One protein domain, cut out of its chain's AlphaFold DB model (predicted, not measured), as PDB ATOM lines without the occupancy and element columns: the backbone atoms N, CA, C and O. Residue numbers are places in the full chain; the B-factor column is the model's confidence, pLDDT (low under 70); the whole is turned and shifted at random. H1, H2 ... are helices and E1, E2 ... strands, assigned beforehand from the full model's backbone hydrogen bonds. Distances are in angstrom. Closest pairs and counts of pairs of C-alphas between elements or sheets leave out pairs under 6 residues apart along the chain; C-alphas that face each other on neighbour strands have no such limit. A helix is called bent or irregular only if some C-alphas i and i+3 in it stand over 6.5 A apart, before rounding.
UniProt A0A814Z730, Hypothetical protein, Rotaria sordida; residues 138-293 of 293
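Overview. This is residues 138 to 293 of the 293 residues of the protein "Hypothetical protein" of Rotaria sordida (UniProt A0A814Z730). A small three-stranded parallel sheet has two helices, H1 and H2, side by side over one face and no named helix over the other. H3 packs on H2 with the little hairpin E4 and E5 beyond it, while long unnamed stretches lead out to H4 past the E3 edge and back, residues 284 to 285 pairing with E3. The 156 printed residues hold, in order, E1 H1 E2 H2 E3 E4 E5 H3 H4, a mixed class with under half of the residues in named elements. The whole is compact, with a radius of gyration of the C-alphas of 15.6 A and spans of 45 by 40 by 22 A.

Along the chain. Find C-alpha 138 at (297.851, 243.993, 262.244); E1 runs from there to 145, 22.8 A. H1, residues 158 to 172, spans 21.1 A and is irregular, C-alphas 161 and 164 lying 7.6 A apart. E2, 178 to 185, spans 19.7 A and bends by 65 degrees at 181; H2, 196 to 212, spans 24.3 A. Then come E3, 217 to 220, E4, 240 to 242, E5, 245 to 247, H3, 249 to 255, and H4, 273 to 276, ending at (294.047, 239.922, 270.635).

Arrangement. Look at N 141 and O 179, 2.9 A, between E1 and E2, and N 219 and O 180, 2.8 A, between E2 and E3. Two strand-helix-strand units, parallel neighbour strands joined through a helix, E1 H1 E2 and E2 H2 E3, have right-handed crossovers. H1 and H2 make two layers with the sheet, on the same face at heights of 8.5 A and 9.8 A. H2 touches H3, closest at C-alphas 204 and 250, 5.0 A. In the hairpin, N 242 and O 245 are 2.8 A apart. H4 touches no helix. Every O i to N i+4 pair is within hydrogen-bond range in H2 and H3, 9 of 11 in H1; H4 is too short for one.

Size, cuts and confidence. C-alphas 151 and 266 are farthest apart, 47.0 A. The printed part has no cut. Links E1 to H1, E3 to E4 and H3 to H4 are long. Expect pLDDT under 70 at residues 226 to 227, 263 to 271 and 285 to 293.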
ATOM      1  N   TRP A 138     298.411 244.932 263.213       91.19
ATOM      2  CA  TRP A 138     297.851 243.993 262.244       91.19
ATOM      3  C   TRP A 138     297.875 244.562 260.830       91.19
ATOM      4  O   TRP A 138     297.658 245.758 260.634       91.19
ATOM      5  N   LEU A 139     298.063 243.682 259.851       94.94
ATOM      6  CA  LEU A 139     297.838 243.986 258.442       94.94
ATOM      7  C   LEU A 139     296.444 243.510 258.037       94.94
ATOM      8  O   LEU A 139     296.017 242.411 258.391       94.94
ATOM      9  N   GLY A 140     295.719 244.357 257.319       90.62
ATOM     10  CA  GLY A 140     294.315 244.154 256.998       90.62
ATOM     11  C   GLY A 140     294.029 244.209 255.506       90.62
ATOM     12  O   GLY A 140     294.611 245.031 254.803       90.62
ATOM     13  N   ILE A 141     293.111 243.371 255.026       92.69
ATOM     14  CA  ILE A 141     292.565 243.465 253.668       92.69
ATOM     15  C   ILE A 141     291.040 243.491 253.716       92.69
ATOM     16  O   ILE A 141     290.407 242.672 254.387       92.69
ATOM     17  N   ASN A 142     290.459 244.383 252.922       88.19
ATOM     18  CA  ASN A 142     289.061 244.334 252.526       88.19
ATOM     19  C   ASN A 142     288.932 243.774 251.105       88.19
ATOM     20  O   ASN A 142     289.536 244.302 250.167       88.19
ATOM     21  N   GLY A 143     288.139 242.716 250.927       89.88
ATOM     22  CA  GLY A 143     288.025 242.005 249.652       89.88
ATOM     23  C   GLY A 143     286.643 241.406 249.423       89.88
ATOM     24  O   GLY A 143     286.166 240.601 250.213       89.88
ATOM     25  N   PHE A 144     286.009 241.768 248.311       91.06
ATOM     26  CA  PHE A 144     284.641 241.361 247.992       91.06
ATOM     27  C   PHE A 144     284.578 240.659 246.636       91.06
ATOM     28  O   PHE A 144     285.165 241.139 245.663       91.06
ATOM     29  N   ASN A 145     283.820 239.564 246.558       95.69
ATOM     30  CA  ASN A 145     283.393 238.980 245.290       95.69
ATOM     31  C   ASN A 145     282.077 239.637 244.856       95.69
ATOM     32  O   ASN A 145     281.018 239.363 245.425       95.69
ATOM     33  N   GLY A 146     282.158 240.506 243.848       92.38
ATOM     34  CA  GLY A 146     281.006 241.245 243.330       92.38
ATOM     35  C   GLY A 146     280.130 240.453 242.358       92.38
ATOM     36  O   GLY A 146     279.021 240.901 242.065       92.38
ATOM     37  N   GLY A 147     280.590 239.301 241.852       93.62
ATOM     38  CA  GLY A 147     279.818 238.485 240.912       93.62
ATOM     39  C   GLY A 147     279.256 239.302 239.745       93.62
ATOM     40  O   GLY A 147     279.881 240.253 239.272       93.62
ATOM     41  N   SER A 148     278.044 238.974 239.317       91.50
ATOM     42  CA  SER A 148     277.280 239.737 238.325       91.50
ATOM     43  C   SER A 148     276.363 240.808 238.937       91.50
ATOM     44  O   SER A 148     275.435 241.265 238.276       91.50
ATOM     45  N   SER A 149     276.605 241.239 240.184       88.50
ATOM     46  CA  SER A 149     275.752 242.238 240.858       88.50
ATOM     47  C   SER A 149     275.870 243.652 240.272       88.50
ATOM     48  O   SER A 149     274.967 244.471 240.449       88.50
ATOM     49  N   ALA A 150     276.958 243.943 239.549       86.75
ATOM     50  CA  ALA A 150     277.166 245.196 238.838       86.75
ATOM     51  C   ALA A 150     277.878 244.977 237.493       86.75
ATOM     52  O   ALA A 150     278.669 244.052 237.328       86.75
ATOM     53  N   ASN A 151     277.673 245.889 236.537       88.19
ATOM     54  CA  ASN A 151     278.284 245.802 235.199       88.19
ATOM     55  C   ASN A 151     279.823 245.888 235.205       88.19
ATOM     56  O   ASN A 151     280.463 245.522 234.224       88.19
ATOM     57  N   TRP A 152     280.411 246.420 236.276       85.50
ATOM     58  CA  TRP A 152     281.859 246.562 236.454       85.50
ATOM     59  C   TRP A 152     282.467 245.457 237.329       85.50
ATOM     60  O   TRP A 152     283.681 245.451 237.536       85.50
ATOM     61  N   SER A 153     281.654 244.535 237.854       90.69
ATOM     62  CA  SER A 153     282.113 243.395 238.645       90.69
ATOM     63  C   SER A 153     282.061 242.101 237.835       90.69
ATOM     64  O   SER A 153     281.413 242.006 236.794       90.69
ATOM     65  N   LYS A 154     282.771 241.086 238.322       94.12
ATOM     66  CA  LYS A 154     282.666 239.709 237.841       94.12
ATOM     67  C   LYS A 154     282.821 238.758 239.020       94.12
ATOM     68  O   LYS A 154     283.280 239.168 240.086       94.12
ATOM     69  N   TRP A 155     282.463 237.496 238.810       96.25
ATOM     70  CA  TRP A 155     282.777 236.446 239.770       96.25
ATOM     71  C   TRP A 155     284.290 236.242 239.847       96.25
ATOM     72  O   TRP A 155     284.935 236.056 238.814       96.25
ATOM     73  N   GLU A 156     284.833 236.290 241.058       97.50
ATOM     74  CA  GLU A 156     286.245 236.042 241.355       97.50
ATOM     75  C   GLU A 156     286.336 235.088 242.558       97.50
ATOM     76  O   GLU A 156     285.634 235.263 243.559       97.50
ATOM     77  N   TRP A 157     287.197 234.078 242.471       97.94
ATOM     78  CA  TRP A 157     287.515 233.172 243.577       97.94
ATOM     79  C   TRP A 157     288.421 233.855 244.619       97.94
ATOM     80  O   TRP A 157     289.078 234.851 244.301       97.94
ATOM     81  N   PRO A 158     288.489 233.349 245.868       98.44
ATOM     82  CA  PRO A 158     289.260 233.979 246.945       98.44
ATOM     83  C   PRO A 158     290.710 234.329 246.581       98.44
ATOM     84  O   PRO A 158     291.162 235.441 246.849       98.44
ATOM     85  N   ASN A 159     291.416 233.421 245.906       98.19
ATOM     86  CA  ASN A 159     292.799 233.621 245.476       98.19
ATOM     87  C   ASN A 159     292.926 234.747 244.430       98.19
ATOM     88  O   ASN A 159     293.817 235.589 244.516       98.19
ATOM     89  N   GLU A 160     291.979 234.842 243.492       98.31
ATOM     90  CA  GLU A 160     291.928 235.922 242.497       98.31
ATOM     91  C   GLU A 160     291.657 237.293 243.143       98.31
ATOM     92  O   GLU A 160     292.071 238.338 242.628       98.31
ATOM     93  N   ILE A 161     290.965 237.299 244.285       98.00
ATOM     94  CA  ILE A 161     290.666 238.507 245.057       98.00
ATOM     95  C   ILE A 161     291.875 238.932 245.889       98.00
ATOM     96  O   ILE A 161     292.186 240.124 245.907       98.00
ATOM     97  N   LEU A 162     292.536 237.993 246.569       98.50
ATOM     98  CA  LEU A 162     293.408 238.295 247.704       98.50
ATOM     99  C   LEU A 162     294.906 238.104 247.433       98.50
ATOM    100  O   LEU A 162     295.691 238.866 247.993       98.50
ATOM    101  N   ASP A 163     295.323 237.177 246.561       98.38
ATOM    102  CA  ASP A 163     296.738 236.767 246.449       98.38
ATOM    103  C   ASP A 163     297.677 237.930 246.140       98.38
ATOM    104  O   ASP A 163     298.763 238.042 246.714       98.38
ATOM    105  N   ASN A 164     297.253 238.824 245.241       98.38
ATOM    106  CA  ASN A 164     298.074 239.964 244.856       98.38
ATOM    107  C   ASN A 164     298.367 240.876 246.055       98.38
ATOM    108  O   ASN A 164     299.528 241.211 246.291       98.38
ATOM    109  N   MET A 165     297.335 241.254 246.814       98.38
ATOM    110  CA  MET A 165     297.509 242.154 247.950       98.38
ATOM    111  C   MET A 165     298.148 241.436 249.140       98.38
ATOM    112  O   MET A 165     299.066 241.982 249.739       98.38
ATOM    113  N   MET A 166     297.786 240.181 249.421       97.81
ATOM    114  CA  MET A 166     298.462 239.359 250.436       97.81
ATOM    115  C   MET A 166     299.975 239.293 250.187       97.81
ATOM    116  O   MET A 166     300.768 239.560 251.089       97.81
ATOM    117  N   GLY A 167     300.398 239.027 248.947       98.12
ATOM    118  CA  GLY A 167     301.815 238.984 248.582       98.12
ATOM    119  C   GLY A 167     302.537 240.331 248.717       98.12
ATOM    120  O   GLY A 167     303.735 240.360 249.002       98.12
ATOM    121  N   ARG A 168     301.831 241.451 248.534       98.25
ATOM    122  CA  ARG A 168     302.361 242.807 248.764       98.25
ATOM    123  C   ARG A 168     302.511 243.101 250.254       98.25
ATOM    124  O   ARG A 168     303.575 243.530 250.690       98.25
ATOM    125  N   LEU A 169     301.493 242.775 251.044       97.56
ATOM    126  CA  LEU A 169     301.491 242.964 252.492       97.56
ATOM    127  C   LEU A 169     302.559 242.115 253.195       97.56
ATOM    128  O   LEU A 169     303.279 242.635 254.041       97.56
ATOM    129  N   HIS A 170     302.772 240.870 252.763       96.19
ATOM    130  CA  HIS A 170     303.866 240.033 253.273       96.19
ATOM    131  C   HIS A 170     305.267 240.578 252.966       96.19
ATOM    132  O   HIS A 170     306.211 240.300 253.707       96.19
ATOM    133  N   LYS A 171     305.427 241.355 251.885       96.94
ATOM    134  CA  LYS A 171     306.688 242.054 251.588       96.94
ATOM    135  C   LYS A 171     306.862 243.312 252.437       96.94
ATOM    136  O   LYS A 171     307.999 243.652 252.747       96.94
ATOM    137  N   LEU A 172     305.767 243.989 252.797       95.94
ATOM    138  CA  LEU A 172     305.793 245.137 253.712       95.94
ATOM    139  C   LEU A 172     306.149 244.719 255.139       95.94
ATOM    140  O   LEU A 172     306.967 245.380 255.773       95.94
ATOM    141  N   SER A 173     305.550 243.629 255.624       96.31
ATOM    142  CA  SER A 173     305.907 243.003 256.893       96.31
ATOM    143  C   SER A 173     305.739 241.493 256.831       96.31
ATOM    144  O   SER A 173     304.669 240.977 256.512       96.31
ATOM    145  N   SER A 174     306.787 240.774 257.223       93.38
ATOM    146  CA  SER A 174     306.758 239.317 257.359       93.38
ATOM    147  C   SER A 174     306.329 238.841 258.750       93.38
ATOM    148  O   SER A 174     306.211 237.637 258.962       93.38
ATOM    149  N   THR A 175     306.123 239.760 259.703       93.56
ATOM    150  CA  THR A 175     305.901 239.410 261.120       93.56
ATOM    151  C   THR A 175     304.509 239.755 261.629       93.56
ATOM    152  O   THR A 175     304.037 239.116 262.567       93.56
ATOM    153  N   LYS A 176     303.840 240.749 261.032       94.38
ATOM    154  CA  LYS A 176     302.516 241.175 261.493       94.38
ATOM    155  C   LYS A 176     301.446 240.143 261.123       94.38
ATOM    156  O   LYS A 176     301.443 239.655 259.992       94.38
ATOM    157  N   PRO A 177     300.517 239.824 262.041       94.56
ATOM    158  CA  PRO A 177     299.390 238.956 261.734       94.56
ATOM    159  C   PRO A 177     298.487 239.578 260.661       94.56
ATOM    160  O   PRO A 177     298.245 240.790 260.636       94.56
ATOM    161  N   MET A 178     297.975 238.713 259.786       94.50
ATOM    162  CA  MET A 178     297.067 239.080 258.703       94.50
ATOM    163  C   MET A 178     295.612 238.999 259.156       94.50
ATOM    164  O   MET A 178     295.214 238.069 259.864       94.50
ATOM    165  N   SER A 179     294.801 239.942 258.689       88.44
ATOM    166  CA  SER A 179     293.363 239.982 258.922       88.44
ATOM    167  C   SER A 179     292.579 240.313 257.655       88.44
ATOM    168  O   SER A 179     293.041 241.053 256.788       88.44
ATOM    169  N   LEU A 180     291.363 239.781 257.571       86.50
ATOM    170  CA  LEU A 180     290.344 240.201 256.620       86.50
ATOM    171  C   LEU A 180     289.303 241.023 257.374       86.50
ATOM    172  O   LEU A 180     288.469 240.464 258.091       86.50
ATOM    173  N   ASN A 181     289.366 242.350 257.265       83.38
ATOM    174  CA  ASN A 181     288.520 243.238 258.079       83.38
ATOM    175  C   ASN A 181     287.112 243.398 257.508       83.38
ATOM    176  O   ASN A 181     286.160 243.637 258.260       83.38
ATOM    177  N   ALA A 182     286.974 243.182 256.204       81.62
ATOM    178  CA  ALA A 182     285.699 242.976 255.550       81.62
ATOM    179  C   ALA A 182     285.868 242.063 254.333       81.62
ATOM    180  O   ALA A 182     286.649 242.347 253.424       81.62
ATOM    181  N   TYR A 183     285.103 240.978 254.289       87.69
ATOM    182  CA  TYR A 183     284.960 240.181 253.079       87.69
ATOM    183  C   TYR A 183     283.536 239.673 252.920       87.69
ATOM    184  O   TYR A 183     282.850 239.394 253.901       87.69
ATOM    185  N   ALA A 184     283.082 239.549 251.681       90.94
ATOM    186  CA  ALA A 184     281.827 238.884 251.365       90.94
ATOM    187  C   ALA A 184     281.821 238.406 249.917       90.94
ATOM    188  O   ALA A 184     282.670 238.778 249.103       90.94
ATOM    189  N   THR A 185     280.827 237.587 249.611       95.31
ATOM    190  CA  THR A 185     280.534 237.144 248.258       95.31
ATOM    191  C   THR A 185     279.054 237.306 248.002       95.31
ATOM    192  O   THR A 185     278.233 236.904 248.827       95.31
ATOM    193  N   VAL A 186     278.716 237.846 246.837       93.69
ATOM    194  CA  VAL A 186     277.330 237.848 246.380       93.69
ATOM    195  C   VAL A 186     276.883 236.428 246.024       93.69
ATOM    196  O   VAL A 186     277.702 235.549 245.745       93.69
ATOM    197  N   GLY A 187     275.570 236.210 245.990       92.06
ATOM    198  CA  GLY A 187     274.954 234.991 245.472       92.06
ATOM    199  C   GLY A 187     274.873 234.919 243.946       92.06
ATOM    200  O   GLY A 187     274.612 233.856 243.403       92.06
ATOM    201  N   VAL A 188     275.079 236.022 243.224       90.06
ATOM    202  CA  VAL A 188     274.860 236.094 241.769       90.06
ATOM    203  C   VAL A 188     276.152 235.823 240.989       90.06
ATOM    204  O   VAL A 188     276.997 236.700 240.821       90.06
ATOM    205  N   ARG A 189     276.336 234.585 240.516       89.00
ATOM    206  CA  ARG A 189     277.516 234.205 239.716       89.00
ATOM    207  C   ARG A 189     277.414 234.656 238.261       89.00
ATOM    208  O   ARG A 189     278.375 235.196 237.715       89.00
ATOM    209  N   THR A 190     276.266 234.412 237.635       85.31
ATOM    210  CA  THR A 190     275.939 234.838 236.272       85.31
ATOM    211  C   THR A 190     274.508 235.367 236.219       85.31
ATOM    212  O   THR A 190     273.613 234.863 236.895       85.31
ATOM    213  N   GLY A 191     274.277 236.402 235.407       82.69
ATOM    214  CA  GLY A 191     272.963 237.040 235.308       82.69
ATOM    215  C   GLY A 191     272.497 237.648 236.636       82.69
ATOM    216  O   GLY A 191     273.306 238.130 237.421       82.69
ATOM    217  N   ASN A 192     271.188 237.621 236.890       81.81
ATOM    218  CA  ASN A 192     270.575 238.341 238.014       81.81
ATOM    219  C   ASN A 192     269.857 237.401 238.998       81.81
ATOM    220  O   ASN A 192     268.903 237.806 239.654       81.81
ATOM    221  N   THR A 193     270.245 236.124 239.054       87.12
ATOM    222  CA  THR A 193     269.622 235.121 239.933       87.12
ATOM    223  C   THR A 193     270.639 234.580 240.922       87.12
ATOM    224  O   THR A 193     271.775 234.290 240.549       87.12
ATOM    225  N   THR A 194     270.231 234.452 242.185       91.62
ATOM    226  CA  THR A 194     271.068 233.866 243.230       91.62
ATOM    227  C   THR A 194     271.344 232.393 242.940       91.62
ATOM    228  O   THR A 194     270.429 231.577 242.845       91.62
ATOM    229  N   ASP A 195     272.624 232.057 242.852       94.75
ATOM    230  CA  ASP A 195     273.177 230.717 242.754       94.75
ATOM    231  C   ASP A 195     273.716 230.291 244.131       94.75
ATOM    232  O   ASP A 195     274.848 230.589 244.527       94.75
ATOM    233  N   VAL A 196     272.858 229.595 244.883       96.06
ATOM    234  CA  VAL A 196     273.175 229.096 246.229       96.06
ATOM    235  C   VAL A 196     274.372 228.146 246.204       96.06
ATOM    236  O   VAL A 196     275.206 228.205 247.105       96.06
ATOM    237  N   GLN A 197     274.487 227.305 245.172       96.88
ATOM    238  CA  GLN A 197     275.560 226.320 245.074       96.88
ATOM    239  C   GLN A 197     276.913 227.010 244.894       96.88
ATOM    240  O   GLN A 197     277.838 226.730 245.654       96.88
ATOM    241  N   SER A 198     277.017 227.947 243.950       96.75
ATOM    242  CA  SER A 198     278.270 228.668 243.699       96.75
ATOM    243  C   SER A 198     278.705 229.513 244.895       96.75
ATOM    244  O   SER A 198     279.890 229.550 245.221       96.75
ATOM    245  N   LYS A 199     277.765 230.165 245.593       97.12
ATOM    246  CA  LYS A 199     278.093 230.893 246.826       97.12
ATOM    247  C   LYS A 199     278.550 229.948 247.938       97.12
ATOM    248  O   LYS A 199     279.532 230.256 248.605       97.12
ATOM    249  N   ASN A 200     277.910 228.789 248.108       97.94
ATOM    250  CA  ASN A 200     278.356 227.795 249.090       97.94
ATOM    251  C   ASN A 200     279.764 227.260 248.767       97.94
ATOM    252  O   ASN A 200     280.601 227.157 249.659       97.94
ATOM    253  N   GLU A 201     280.054 226.994 247.491       98.38
ATOM    254  CA  GLU A 201     281.386 226.586 247.024       98.38
ATOM    255  C   GLU A 201     282.440 227.673 247.277       98.38
ATOM    256  O   GLU A 201     283.525 227.384 247.780       98.38
ATOM    257  N   TRP A 202     282.116 228.939 247.003       98.50
ATOM    258  CA  TRP A 202     283.012 230.062 247.282       98.50
ATOM    259  C   TRP A 202     283.317 230.187 248.772       98.50
ATOM    260  O   TRP A 202     284.469 230.379 249.150       98.50
ATOM    261  N   LEU A 203     282.305 230.038 249.633       98.19
ATOM    262  CA  LEU A 203     282.477 230.084 251.087       98.19
ATOM    263  C   LEU A 203     283.358 228.938 251.593       98.19
ATOM    264  O   LEU A 203     284.149 229.149 252.510       98.19
ATOM    265  N   HIS A 204     283.258 227.757 250.980       98.06
ATOM    266  CA  HIS A 204     284.141 226.636 251.284       98.06
ATOM    267  C   HIS A 204     285.597 226.962 250.929       98.06
ATOM    268  O   HIS A 204     286.459 226.906 251.802       98.06
ATOM    269  N   GLN A 205     285.854 227.419 249.699       98.50
ATOM    270  CA  GLN A 205     287.202 227.812 249.272       98.50
ATOM    271  C   GLN A 205     287.761 228.978 250.094       98.50
ATOM    272  O   GLN A 205     288.961 229.045 250.347       98.50
ATOM    273  N   MET A 206     286.905 229.900 250.530       97.88
ATOM    274  CA  MET A 206     287.307 231.015 251.380       97.88
ATOM    275  C   MET A 206     287.740 230.540 252.771       97.88
ATOM    276  O   MET A 206     288.696 231.077 253.326       97.88
ATOM    277  N   CYS A 207     287.070 229.524 253.323       96.56
ATOM    278  CA  CYS A 207     287.485 228.896 254.574       96.56
ATOM    279  C   CYS A 207     288.886 228.284 254.447       96.56
ATOM    280  O   CYS A 207     289.778 228.599 255.236       96.56
ATOM    281  N   ASP A 208     289.100 227.491 253.393       97.31
ATOM    282  CA  ASP A 208     290.404 226.892 253.104       97.31
ATOM    283  C   ASP A 208     291.470 227.971 252.892       97.31
ATOM    284  O   ASP A 208     292.591 227.844 253.377       97.31
ATOM    285  N   TYR A 209     291.123 229.070 252.217       98.00
ATOM    286  CA  TYR A 209     292.027 230.194 251.997       98.00
ATOM    287  C   TYR A 209     292.481 230.843 253.309       98.00
ATOM    288  O   TYR A 209     293.675 231.092 253.479       98.00
ATOM    289  N   ILE A 210     291.550 231.106 254.233       95.62
ATOM    290  CA  ILE A 210     291.839 231.685 255.556       95.62
ATOM    291  C   ILE A 210     292.825 230.800 256.318       95.62
ATOM    292  O   ILE A 210     293.840 231.294 256.815       95.62
ATOM    293  N   ASN A 211     292.560 229.494 256.339       94.19
ATOM    294  CA  ASN A 211     293.383 228.516 257.039       94.19
ATOM    295  C   ASN A 211     294.773 228.375 256.400       94.19
ATOM    296  O   ASN A 211     295.791 228.527 257.079       94.19
ATOM    297  N   ASN A 212     294.832 228.157 255.085       95.69
ATOM    298  CA  ASN A 212     296.079 227.915 254.353       95.69
ATOM    299  C   ASN A 212     297.017 229.130 254.344       95.69
ATOM    300  O   ASN A 212     298.231 228.961 254.261       95.69
ATOM    301  N   ASN A 213     296.471 230.346 254.451       95.31
ATOM    302  CA  ASN A 213     297.249 231.586 254.502       95.31
ATOM    303  C   ASN A 213     297.441 232.124 255.925       95.31
ATOM    304  O   ASN A 213     297.902 233.253 256.097       95.31
ATOM    305  N   ASN A 214     297.117 231.330 256.952       93.38
ATOM    306  CA  ASN A 214     297.362 231.669 258.353       93.38
ATOM    307  C   ASN A 214     296.735 233.019 258.770       93.38
ATOM    308  O   ASN A 214     297.315 233.767 259.562       93.38
ATOM    309  N   ILE A 215     295.557 233.345 258.225       93.00
ATOM    310  CA  ILE A 215     294.827 234.579 258.538       93.00
ATOM    311  C   ILE A 215     294.254 234.467 259.954       93.00
ATOM    312  O   ILE A 215     293.538 233.525 260.289       93.00
ATOM    313  N   LYS A 216     294.568 235.448 260.803       87.88
ATOM    314  CA  LYS A 216     294.319 235.401 262.254       87.88
ATOM    315  C   LYS A 216     293.018 236.055 262.685       87.88
ATOM    316  O   LYS A 216     292.550 235.809 263.792       87.88
ATOM    317  N   MET A 217     292.413 236.851 261.812       86.12
ATOM    318  CA  MET A 217     291.098 237.434 262.039       86.12
ATOM    319  C   MET A 217     290.354 237.565 260.716       86.12
ATOM    320  O   MET A 217     290.922 238.044 259.735       86.12
ATOM    321  N   ALA A 218     289.081 237.187 260.697       83.00
ATOM    322  CA  ALA A 218     288.234 237.295 259.523       83.00
ATOM    323  C   ALA A 218     286.832 237.790 259.896       83.00
ATOM    324  O   ALA A 218     286.141 237.251 260.763       83.00
ATOM    325  N   SER A 219     286.414 238.846 259.206       81.81
ATOM    326  CA  SER A 219     285.180 239.585 259.442       81.81
ATOM    327  C   SER A 219     284.305 239.516 258.196       81.81
ATOM    328  O   SER A 219     284.519 240.243 257.222       81.81
ATOM    329  N   TYR A 220     283.328 238.609 258.209       82.44
ATOM    330  CA  TYR A 220     282.373 238.503 257.110       82.44
ATOM    331  C   TYR A 220     281.460 239.739 257.088       82.44
ATOM    332  O   TYR A 220     281.025 240.213 258.137       82.44
ATOM    333  N   ASN A 221     281.125 240.267 255.916       81.44
ATOM    334  CA  ASN A 221     280.133 241.328 255.788       81.44
ATOM    335  C   ASN A 221     278.741 240.743 255.488       81.44
ATOM    336  O   ASN A 221     278.339 240.616 254.333       81.44
ATOM    337  N   ASN A 222     278.008 240.360 256.538       83.06
ATOM    338  CA  ASN A 222     276.692 239.709 256.438       83.06
ATOM    339  C   ASN A 222     275.561 240.734 256.279       83.06
ATOM    340  O   ASN A 222     274.678 240.835 257.131       83.06
ATOM    341  N   VAL A 223     275.618 241.527 255.217       79.75
ATOM    342  CA  VAL A 223     274.620 242.561 254.942       79.75
ATOM    343  C   VAL A 223     274.245 242.511 253.473       79.75
ATOM    344  O   VAL A 223     275.101 242.685 252.601       79.75
ATOM    345  N   ASP A 224     272.963 242.272 253.210       80.44
ATOM    346  CA  ASP A 224     272.414 242.324 251.862       80.44
ATOM    347  C   ASP A 224     272.254 243.779 251.422       80.44
ATOM    348  O   ASP A 224     271.611 244.590 252.085       80.44
ATOM    349  N   GLY A 225     272.840 244.098 250.273       70.94
ATOM    350  CA  GLY A 225     272.608 245.356 249.576       70.94
ATOM    351  C   GLY A 225     271.555 245.193 248.475       70.94
ATOM    352  O   GLY A 225     271.169 244.074 248.127       70.94
ATOM    353  N   PRO A 226     271.110 246.288 247.840       68.12
ATOM    354  CA  PRO A 226     270.265 246.206 246.653       68.12
ATOM    355  C   PRO A 226     270.945 245.365 245.559       68.12
ATOM    356  O   PRO A 226     272.011 245.733 245.066       68.12
ATOM    357  N   ASN A 227     270.328 244.240 245.184       69.75
ATOM    358  CA  ASN A 227     270.871 243.232 244.253       69.75
ATOM    359  C   ASN A 227     272.160 242.526 244.723       69.75
ATOM    360  O   ASN A 227     272.869 241.931 243.911       69.75
ATOM    361  N   GLN A 228     272.467 242.570 246.021       77.69
ATOM    362  CA  GLN A 228     273.589 241.855 246.623       77.69
ATOM    363  C   GLN A 228     273.058 240.871 247.665       77.69
ATOM    364  O   GLN A 228     272.602 241.276 248.726       77.69
ATOM    365  N   ASP A 229     273.136 239.580 247.351       87.44
ATOM    366  CA  ASP A 229     272.879 238.491 248.297       87.44
ATOM    367  C   ASP A 229     274.198 238.150 249.004       87.44
ATOM    368  O   ASP A 229     274.886 237.213 248.608       87.44
ATOM    369  N   ASN A 230     274.608 238.942 249.994       87.75
ATOM    370  CA  ASN A 230     275.846 238.720 250.749       87.75
ATOM    371  C   ASN A 230     275.594 237.921 252.028       87.75
ATOM    372  O   ASN A 230     276.481 237.209 252.475       87.75
ATOM    373  N   MET A 231     274.404 237.988 252.626       88.62
ATOM    374  CA  MET A 231     274.126 237.324 253.898       88.62
ATOM    375  C   MET A 231     274.373 235.811 253.796       88.62
ATOM    376  O   MET A 231     273.857 235.124 252.916       88.62
ATOM    377  N   VAL A 232     275.203 235.295 254.698       88.25
ATOM    378  CA  VAL A 232     275.498 233.870 254.909       88.25
ATOM    379  C   VAL A 232     274.658 233.261 256.025       88.25
ATOM    380  O   VAL A 232     274.635 232.040 256.174       88.25
ATOM    381  N   PHE A 233     273.971 234.107 256.794       85.56
ATOM    382  CA  PHE A 233     273.059 233.739 257.866       85.56
ATOM    383  C   PHE A 233     271.931 234.769 257.983       85.56
ATOM    384  O   PHE A 233     272.184 235.973 257.934       85.56
ATOM    385  N   GLY A 234     270.692 234.301 258.147       84.94
ATOM    386  CA  GLY A 234     269.514 235.155 258.351       84.94
ATOM    387  C   GLY A 234     268.980 235.838 257.089       84.94
ATOM    388  O   GLY A 234     268.016 236.594 257.176       84.94
ATOM    389  N   GLY A 235     269.584 235.568 255.929       87.25
ATOM    390  CA  GLY A 235     269.148 236.080 254.631       87.25
ATOM    391  C   GLY A 235     268.026 235.255 253.990       87.25
ATOM    392  O   GLY A 235     267.500 234.291 254.553       87.25
ATOM    393  N   THR A 236     267.673 235.621 252.754       90.75
ATOM    394  CA  THR A 236     266.612 234.937 251.986       90.75
ATOM    395  C   THR A 236     267.057 233.568 251.453       90.75
ATOM    396  O   THR A 236     266.223 232.672 251.258       90.75
ATOM    397  N   HIS A 237     268.363 233.381 251.253       93.25
ATOM    398  CA  HIS A 237     268.963 232.203 250.629       93.25
ATOM    399  C   HIS A 237     269.866 231.426 251.594       93.25
ATOM    400  O   HIS A 237     270.252 231.914 252.653       93.25
ATOM    401  N   GLY A 238     270.156 230.182 251.226       94.94
ATOM    402  CA  GLY A 238     270.932 229.230 252.013       94.94
ATOM    403  C   GLY A 238     270.560 227.797 251.639       94.94
ATOM    404  O   GLY A 238     269.484 227.559 251.085       94.94
ATOM    405  N   ASP A 239     271.446 226.851 251.924       97.38
ATOM    406  CA  ASP A 239     271.261 225.414 251.684       97.38
ATOM    407  C   ASP A 239     270.988 224.630 252.979       97.38
ATOM    408  O   ASP A 239     270.724 223.427 252.939       97.38
ATOM    409  N   VAL A 240     271.016 225.300 254.136       96.81
ATOM    410  CA  VAL A 240     270.752 224.682 255.435       96.81
ATOM    411  C   VAL A 240     270.002 225.621 256.378       96.81
ATOM    412  O   VAL A 240     270.006 226.839 256.209       96.81
ATOM    413  N   ILE A 241     269.366 225.043 257.399       94.19
ATOM    414  CA  ILE A 241     268.847 225.781 258.553       94.19
ATOM    415  C   ILE A 241     269.833 225.632 259.715       94.19
ATOM    416  O   ILE A 241     270.198 224.516 260.087       94.19
ATOM    417  N   TRP A 242     270.254 226.753 260.294       84.94
ATOM    418  CA  TRP A 242     271.118 226.816 261.470       84.94
ATOM    419  C   TRP A 242     270.525 227.813 262.469       84.94
ATOM    420  O   TRP A 242     270.250 228.954 262.116       84.94
ATOM    421  N   ASN A 243     270.246 227.358 263.693       85.50
ATOM    422  CA  ASN A 243     269.610 228.143 264.760       85.50
ATOM    423  C   ASN A 243     268.331 228.885 264.327       85.50
ATOM    424  O   ASN A 243     268.102 230.021 264.714       85.50
ATOM    425  N   ASN A 244     267.477 228.212 263.546       87.69
ATOM    426  CA  ASN A 244     266.231 228.738 262.960       87.69
ATOM    427  C   ASN A 244     266.400 229.772 261.836       87.69
ATOM    428  O   ASN A 244     265.405 230.308 261.352       87.69
ATOM    429  N   PHE A 245     267.620 230.001 261.357       88.75
ATOM    430  CA  PHE A 245     267.884 230.881 260.224       88.75
ATOM    431  C   PHE A 245     268.370 230.089 259.016       88.75
ATOM    432  O   PHE A 245     269.049 229.069 259.151       88.75
ATOM    433  N   LYS A 246     268.045 230.572 257.814       90.88
ATOM    434  CA  LYS A 246     268.713 230.103 256.597       90.88
ATOM    435  C   LYS A 246     270.185 230.479 256.662       90.88
ATOM    436  O   LYS A 246     270.525 231.602 257.041       90.88
ATOM    437  N   ALA A 247     271.033 229.529 256.302       93.38
ATOM    438  CA  ALA A 247     272.471 229.688 256.309       93.38
ATOM    439  C   ALA A 247     273.121 228.892 255.173       93.38
ATOM    440  O   ALA A 247     272.465 228.096 254.498       93.38
ATOM    441  N   TYR A 248     274.423 229.099 255.000       95.50
ATOM    442  CA  TYR A 248     275.256 228.326 254.083       95.50
ATOM    443  C   TYR A 248     276.049 227.269 254.853       95.50
ATOM    444  O   TYR A 248     276.778 227.585 255.798       95.50
ATOM    445  N   SER A 249     275.909 226.007 254.454       96.81
ATOM    446  CA  SER A 249     276.513 224.852 255.113       96.81
ATOM    447  C   SER A 249     278.034 224.950 255.154       96.81
ATOM    448  O   SER A 249     278.621 224.634 256.185       96.81
ATOM    449  N   ALA A 250     278.670 225.471 254.100       96.88
ATOM    450  CA  ALA A 250     280.111 225.696 254.070       96.88
ATOM    451  C   ALA A 250     280.556 226.710 255.131       96.88
ATOM    452  O   ALA A 250     281.529 226.466 255.839       96.88
ATOM    453  N   TYR A 251     279.815 227.811 255.297       92.50
ATOM    454  CA  TYR A 251     280.120 228.814 256.318       92.50
ATOM    455  C   TYR A 251     279.929 228.255 257.731       92.50
ATOM    456  O   TYR A 251     280.810 228.396 258.573       92.50
ATOM    457  N   ARG A 252     278.819 227.546 257.981       91.50
ATOM    458  CA  ARG A 252     278.581 226.874 259.267       91.50
ATOM    459  C   ARG A 252     279.698 225.881 259.594       91.50
ATOM    460  O   ARG A 252     280.255 225.933 260.683       91.50
ATOM    461  N   ASN A 253     280.017 224.987 258.658       93.62
ATOM    462  CA  ASN A 253     281.031 223.954 258.862       93.62
ATOM    463  C   ASN A 253     282.420 224.576 259.073       93.62
ATOM    464  O   ASN A 253     283.181 224.072 259.891       93.62
ATOM    465  N   CYS A 254     282.720 225.684 258.385       91.50
ATOM    466  CA  CYS A 254     283.943 226.451 258.593       91.50
ATOM    467  C   CYS A 254     284.073 226.904 260.053       91.50
ATOM    468  O   CYS A 254     285.054 226.584 260.707       91.50
ATOM    469  N   LEU A 255     283.047 227.563 260.598       85.50
ATOM    470  CA  LEU A 255     283.064 228.085 261.972       85.50
ATOM    471  C   LEU A 255     283.029 227.015 263.069       85.50
ATOM    472  O   LEU A 255     283.270 227.336 264.231       85.50
ATOM    473  N   GLN A 256     282.669 225.783 262.709       86.62
ATOM    474  CA  GLN A 256     282.671 224.614 263.590       86.62
ATOM    475  C   GLN A 256     283.966 223.795 263.472       86.62
ATOM    476  O   GLN A 256     284.092 222.759 264.130       86.62
ATOM    477  N   SER A 257     284.917 224.210 262.626       88.38
ATOM    478  CA  SER A 257     286.231 223.575 262.553       88.38
ATOM    479  C   SER A 257     287.095 223.963 263.759       88.38
ATOM    480  O   SER A 257     286.857 224.955 264.444       88.38
ATOM    481  N   ASN A 258     288.165 223.201 263.995       87.62
ATOM    482  CA  ASN A 258     289.133 223.513 265.050       87.62
ATOM    483  C   ASN A 258     290.046 224.706 264.717       87.62
ATOM    484  O   ASN A 258     290.918 225.039 265.522       87.62
ATOM    485  N   ASP A 259     289.860 225.335 263.555       87.88
ATOM    486  CA  ASP A 259     290.681 226.450 263.086       87.88
ATOM    487  C   ASP A 259     290.170 227.800 263.585       87.88
ATOM    488  O   ASP A 259     290.868 228.797 263.440       87.88
ATOM    489  N   TRP A 260     288.984 227.848 264.200       83.50
ATOM    490  CA  TRP A 260     288.379 229.077 264.708       83.50
ATOM    491  C   TRP A 260     288.395 229.124 266.232       83.50
ATOM    492  O   TRP A 260     288.380 228.107 266.932       83.50
ATOM    493  N   ILE A 261     288.462 230.339 266.768       76.69
ATOM    494  CA  ILE A 261     288.317 230.564 268.202       76.69
ATOM    495  C   ILE A 261     286.844 230.395 268.571       76.69
ATOM    496  O   ILE A 261     285.943 231.026 268.012       76.69
ATOM    497  N   GLU A 262     286.610 229.501 269.524       71.19
ATOM    498  CA  GLU A 262     285.301 229.322 270.133       71.19
ATOM    499  C   GLU A 262     284.959 230.524 271.019       71.19
ATOM    500  O   GLU A 262     285.856 231.098 271.646       71.19
ATOM    501  N   PRO A 263     283.679 230.930 271.070       64.38
ATOM    502  CA  PRO A 263     283.268 231.999 271.946       64.38
ATOM    503  C   PRO A 263     283.445 231.496 273.377       64.38
ATOM    504  O   PRO A 263     283.209 230.328 273.698       64.38
ATOM    505  N   ASN A 264     283.900 232.374 274.260       61.12
ATOM    506  CA  ASN A 264     283.964 232.014 275.661       61.12
ATOM    507  C   ASN A 264     282.535 231.957 276.221       61.12
ATOM    508  O   ASN A 264     281.873 232.981 276.335       61.12
ATOM    509  N   ILE A 265     282.093 230.767 276.630       66.06
ATOM    510  CA  ILE A 265     280.733 230.507 277.134       66.06
ATOM    511  C   ILE A 265     280.338 231.336 278.372       66.06
ATOM    512  O   ILE A 265     279.161 231.444 278.697       66.06
ATOM    513  N   THR A 266     281.311 231.894 279.099       57.88
ATOM    514  CA  THR A 266     281.067 232.740 280.282       57.88
ATOM    515  C   THR A 266     281.113 234.229 279.962       57.88
ATOM    516  O   THR A 266     280.448 235.022 280.624       57.88
ATOM    517  N   ASN A 267     281.878 234.617 278.941       60.12
ATOM    518  CA  ASN A 267     281.886 235.970 278.408       60.12
ATOM    519  C   ASN A 267     282.321 235.937 276.937       60.12
ATOM    520  O   ASN A 267     283.518 236.039 276.655       60.12
ATOM    521  N   PRO A 268     281.372 235.846 275.992       53.34
ATOM    522  CA  PRO A 268     281.675 235.689 274.570       53.34
ATOM    523  C   PRO A 268     282.445 236.863 273.945       53.34
ATOM    524  O   PRO A 268     282.866 236.773 272.795       53.34
ATOM    525  N   ARG A 269     282.631 237.966 274.686       50.19
ATOM    526  CA  ARG A 269     283.416 239.142 274.276       50.19
ATOM    527  C   ARG A 269     284.893 239.045 274.660       50.19
ATOM    528  O   ARG A 269     285.685 239.865 274.215       50.19
ATOM    529  N   LEU A 270     285.279 238.081 275.497       60.47
ATOM    530  CA  LEU A 270     286.656 237.959 275.969       60.47
ATOM    531  C   LEU A 270     287.457 236.985 275.112       60.47
ATOM    532  O   LEU A 270     287.223 235.777 275.118       60.47
ATOM    533  N   ILE A 271     288.472 237.539 274.458       68.69
ATOM    534  CA  ILE A 271     289.613 236.811 273.910       68.69
ATOM    535  C   ILE A 271     290.834 237.012 274.817       68.69
ATOM    536  O   ILE A 271     290.900 237.969 275.598       68.69
ATOM    537  N   THR A 272     291.800 236.096 274.748       72.44
ATOM    538  CA  THR A 272     293.068 236.241 275.476       72.44
ATOM    539  C   THR A 272     293.923 237.347 274.863       72.44
ATOM    540  O   THR A 272     293.754 237.702 273.697       72.44
ATOM    541  N   ASP A 273     294.892 237.865 275.616       77.12
ATOM    542  CA  ASP A 273     295.799 238.895 275.096       77.12
ATOM    543  C   ASP A 273     296.651 238.363 273.922       77.12
ATOM    544  O   ASP A 273     296.923 239.089 272.968       77.12
ATOM    545  N   GLU A 274     296.995 237.069 273.919       79.00
ATOM    546  CA  GLU A 274     297.645 236.410 272.774       79.00
ATOM    547  C   GLU A 274     296.739 236.376 271.541       79.00
ATOM    548  O   GLU A 274     297.193 236.641 270.427       79.00
ATOM    549  N   GLN A 275     295.451 236.073 271.724       75.94
ATOM    550  CA  GLN A 275     294.477 236.094 270.639       75.94
ATOM    551  C   GLN A 275     294.313 237.515 270.094       75.94
ATOM    552  O   GLN A 275     294.421 237.709 268.885       75.94
ATOM    553  N   PHE A 276     294.162 238.503 270.977       76.62
ATOM    554  CA  PHE A 276     294.047 239.922 270.635       76.62
ATOM    555  C   PHE A 276     295.266 240.461 269.875       76.62
ATOM    556  O   PHE A 276     295.118 241.269 268.960       76.62
ATOM    557  N   ALA A 277     296.464 239.968 270.194       78.12
ATOM    558  CA  ALA A 277     297.701 240.297 269.488       78.12
ATOM    559  C   ALA A 277     297.946 239.457 268.216       78.12
ATOM    560  O   ALA A 277     298.939 239.673 267.527       78.12
ATOM    561  N   GLY A 278     297.084 238.481 267.905       81.44
ATOM    562  CA  GLY A 278     297.216 237.620 266.724       81.44
ATOM    563  C   GLY A 278     298.253 236.504 266.863       81.44
ATOM    564  O   GLY A 278     298.552 235.813 265.890       81.44
ATOM    565  N   ASN A 279     298.754 236.278 268.077       85.50
ATOM    566  CA  ASN A 279     299.741 235.255 268.429       85.50
ATOM    567  C   ASN A 279     299.078 233.905 268.738       85.50
ATOM    568  O   ASN A 279     299.406 233.231 269.710       85.50
ATOM    569  N   ASN A 280     298.103 233.515 267.929       77.25
ATOM    570  CA  ASN A 280     297.314 232.303 268.120       77.25
ATOM    571  C   ASN A 280     297.454 231.380 266.900       77.25
ATOM    572  O   ASN A 280     297.908 231.796 265.835       77.25
ATOM    573  N   SER A 281     297.051 230.116 267.024       80.88
ATOM    574  CA  SER A 281     296.968 229.193 265.883       80.88
ATOM    575  C   SER A 281     295.615 229.232 265.162       80.88
ATOM    576  O   SER A 281     295.524 228.684 264.070       80.88
ATOM    577  N   ARG A 282     294.597 229.892 265.732       83.69
ATOM    578  CA  ARG A 282     293.189 229.817 265.308       83.69
ATOM    579  C   ARG A 282     292.589 231.185 264.979       83.69
ATOM    580  O   ARG A 282     292.713 232.118 265.758       83.69
ATOM    581  N   CYS A 283     291.851 231.290 263.885       78.44
ATOM    582  CA  CYS A 283     291.248 232.532 263.424       78.44
ATOM    583  C   CYS A 283     290.172 233.080 264.384       78.44
ATOM    584  O   CYS A 283     289.309 232.349 264.879       78.44
ATOM    585  N   ILE A 284     290.188 234.396 264.606       76.50
ATOM    586  CA  ILE A 284     289.117 235.134 265.282       76.50
ATOM    587  C   ILE A 284     288.007 235.444 264.276       76.50
ATOM    588  O   ILE A 284     288.247 236.077 263.246       76.50
ATOM    589  N   GLN A 285     286.769 235.094 264.624       68.38
ATOM    590  CA  GLN A 285     285.584 235.594 263.934       68.38
ATOM    591  C   GLN A 285     285.047 236.833 264.657       68.38
ATOM    592  O   GLN A 285     284.496 236.733 265.749       68.38
ATOM    593  N   SER A 286     285.164 238.010 264.048       55.16
ATOM    594  CA  SER A 286     284.945 239.275 264.765       55.16
ATOM    595  C   SER A 286     283.485 239.745 264.880       55.16
ATOM    596  O   SER A 286     283.245 240.747 265.547       55.16
ATOM    597  N   LYS A 287     282.502 239.090 264.234       51.34
ATOM    598  CA  LYS A 287     281.157 239.696 264.077       51.34
ATOM    599  C   LYS A 287     279.902 238.859 264.334       51.34
ATOM    600  O   LYS A 287     278.872 239.466 264.594       51.34
ATOM    601  N   PHE A 288     279.927 237.523 264.283       41.25
ATOM    602  CA  PHE A 288     278.656 236.759 264.258       41.25
ATOM    603  C   PHE A 288     278.435 235.780 265.399       41.25
ATOM    604  O   PHE A 288     277.291 235.407 265.643       41.25
ATOM    605  N   LYS A 289     279.472 235.406 266.150       35.53
ATOM    606  CA  LYS A 289     279.290 234.416 267.219       35.53
ATOM    607  C   LYS A 289     278.463 234.942 268.404       35.53
ATOM    608  O   LYS A 289     277.865 234.151 269.115       35.53
ATOM    609  N   LEU A 290     278.332 236.266 268.545       30.12
ATOM    610  CA  LEU A 290     277.586 236.931 269.622       30.12
ATOM    611  C   LEU A 290     276.050 236.935 269.472       30.12
ATOM    612  O   LEU A 290     275.378 237.354 270.406       30.12
ATOM    613  N   GLN A 291     275.483 236.530 268.329       32.06
ATOM    614  CA  GLN A 291     274.020 236.546 268.115       32.06
ATOM    615  C   GLN A 291     273.376 235.152 268.061       32.06
ATOM    616  O   GLN A 291     272.175 235.048 267.821       32.06
ATOM    617  N   ILE A 292     274.169 234.088 268.209       34.94
ATOM    618  CA  ILE A 292     273.753 232.713 267.892       34.94
ATOM    619  C   ILE A 292     273.650 231.827 269.156       34.94
ATOM    620  O   ILE A 292     273.182 230.693 269.057       34.94
ATOM    621  N   GLU A 293     273.986 232.359 270.334       34.38
ATOM    622  CA  GLU A 293     273.688 231.772 271.657       34.38
ATOM    623  C   GLU A 293     272.533 232.518 272.338       34.38
ATOM    624  O   GLU A 293     271.699 231.836 272.978       34.38
TER     625      GLU A 293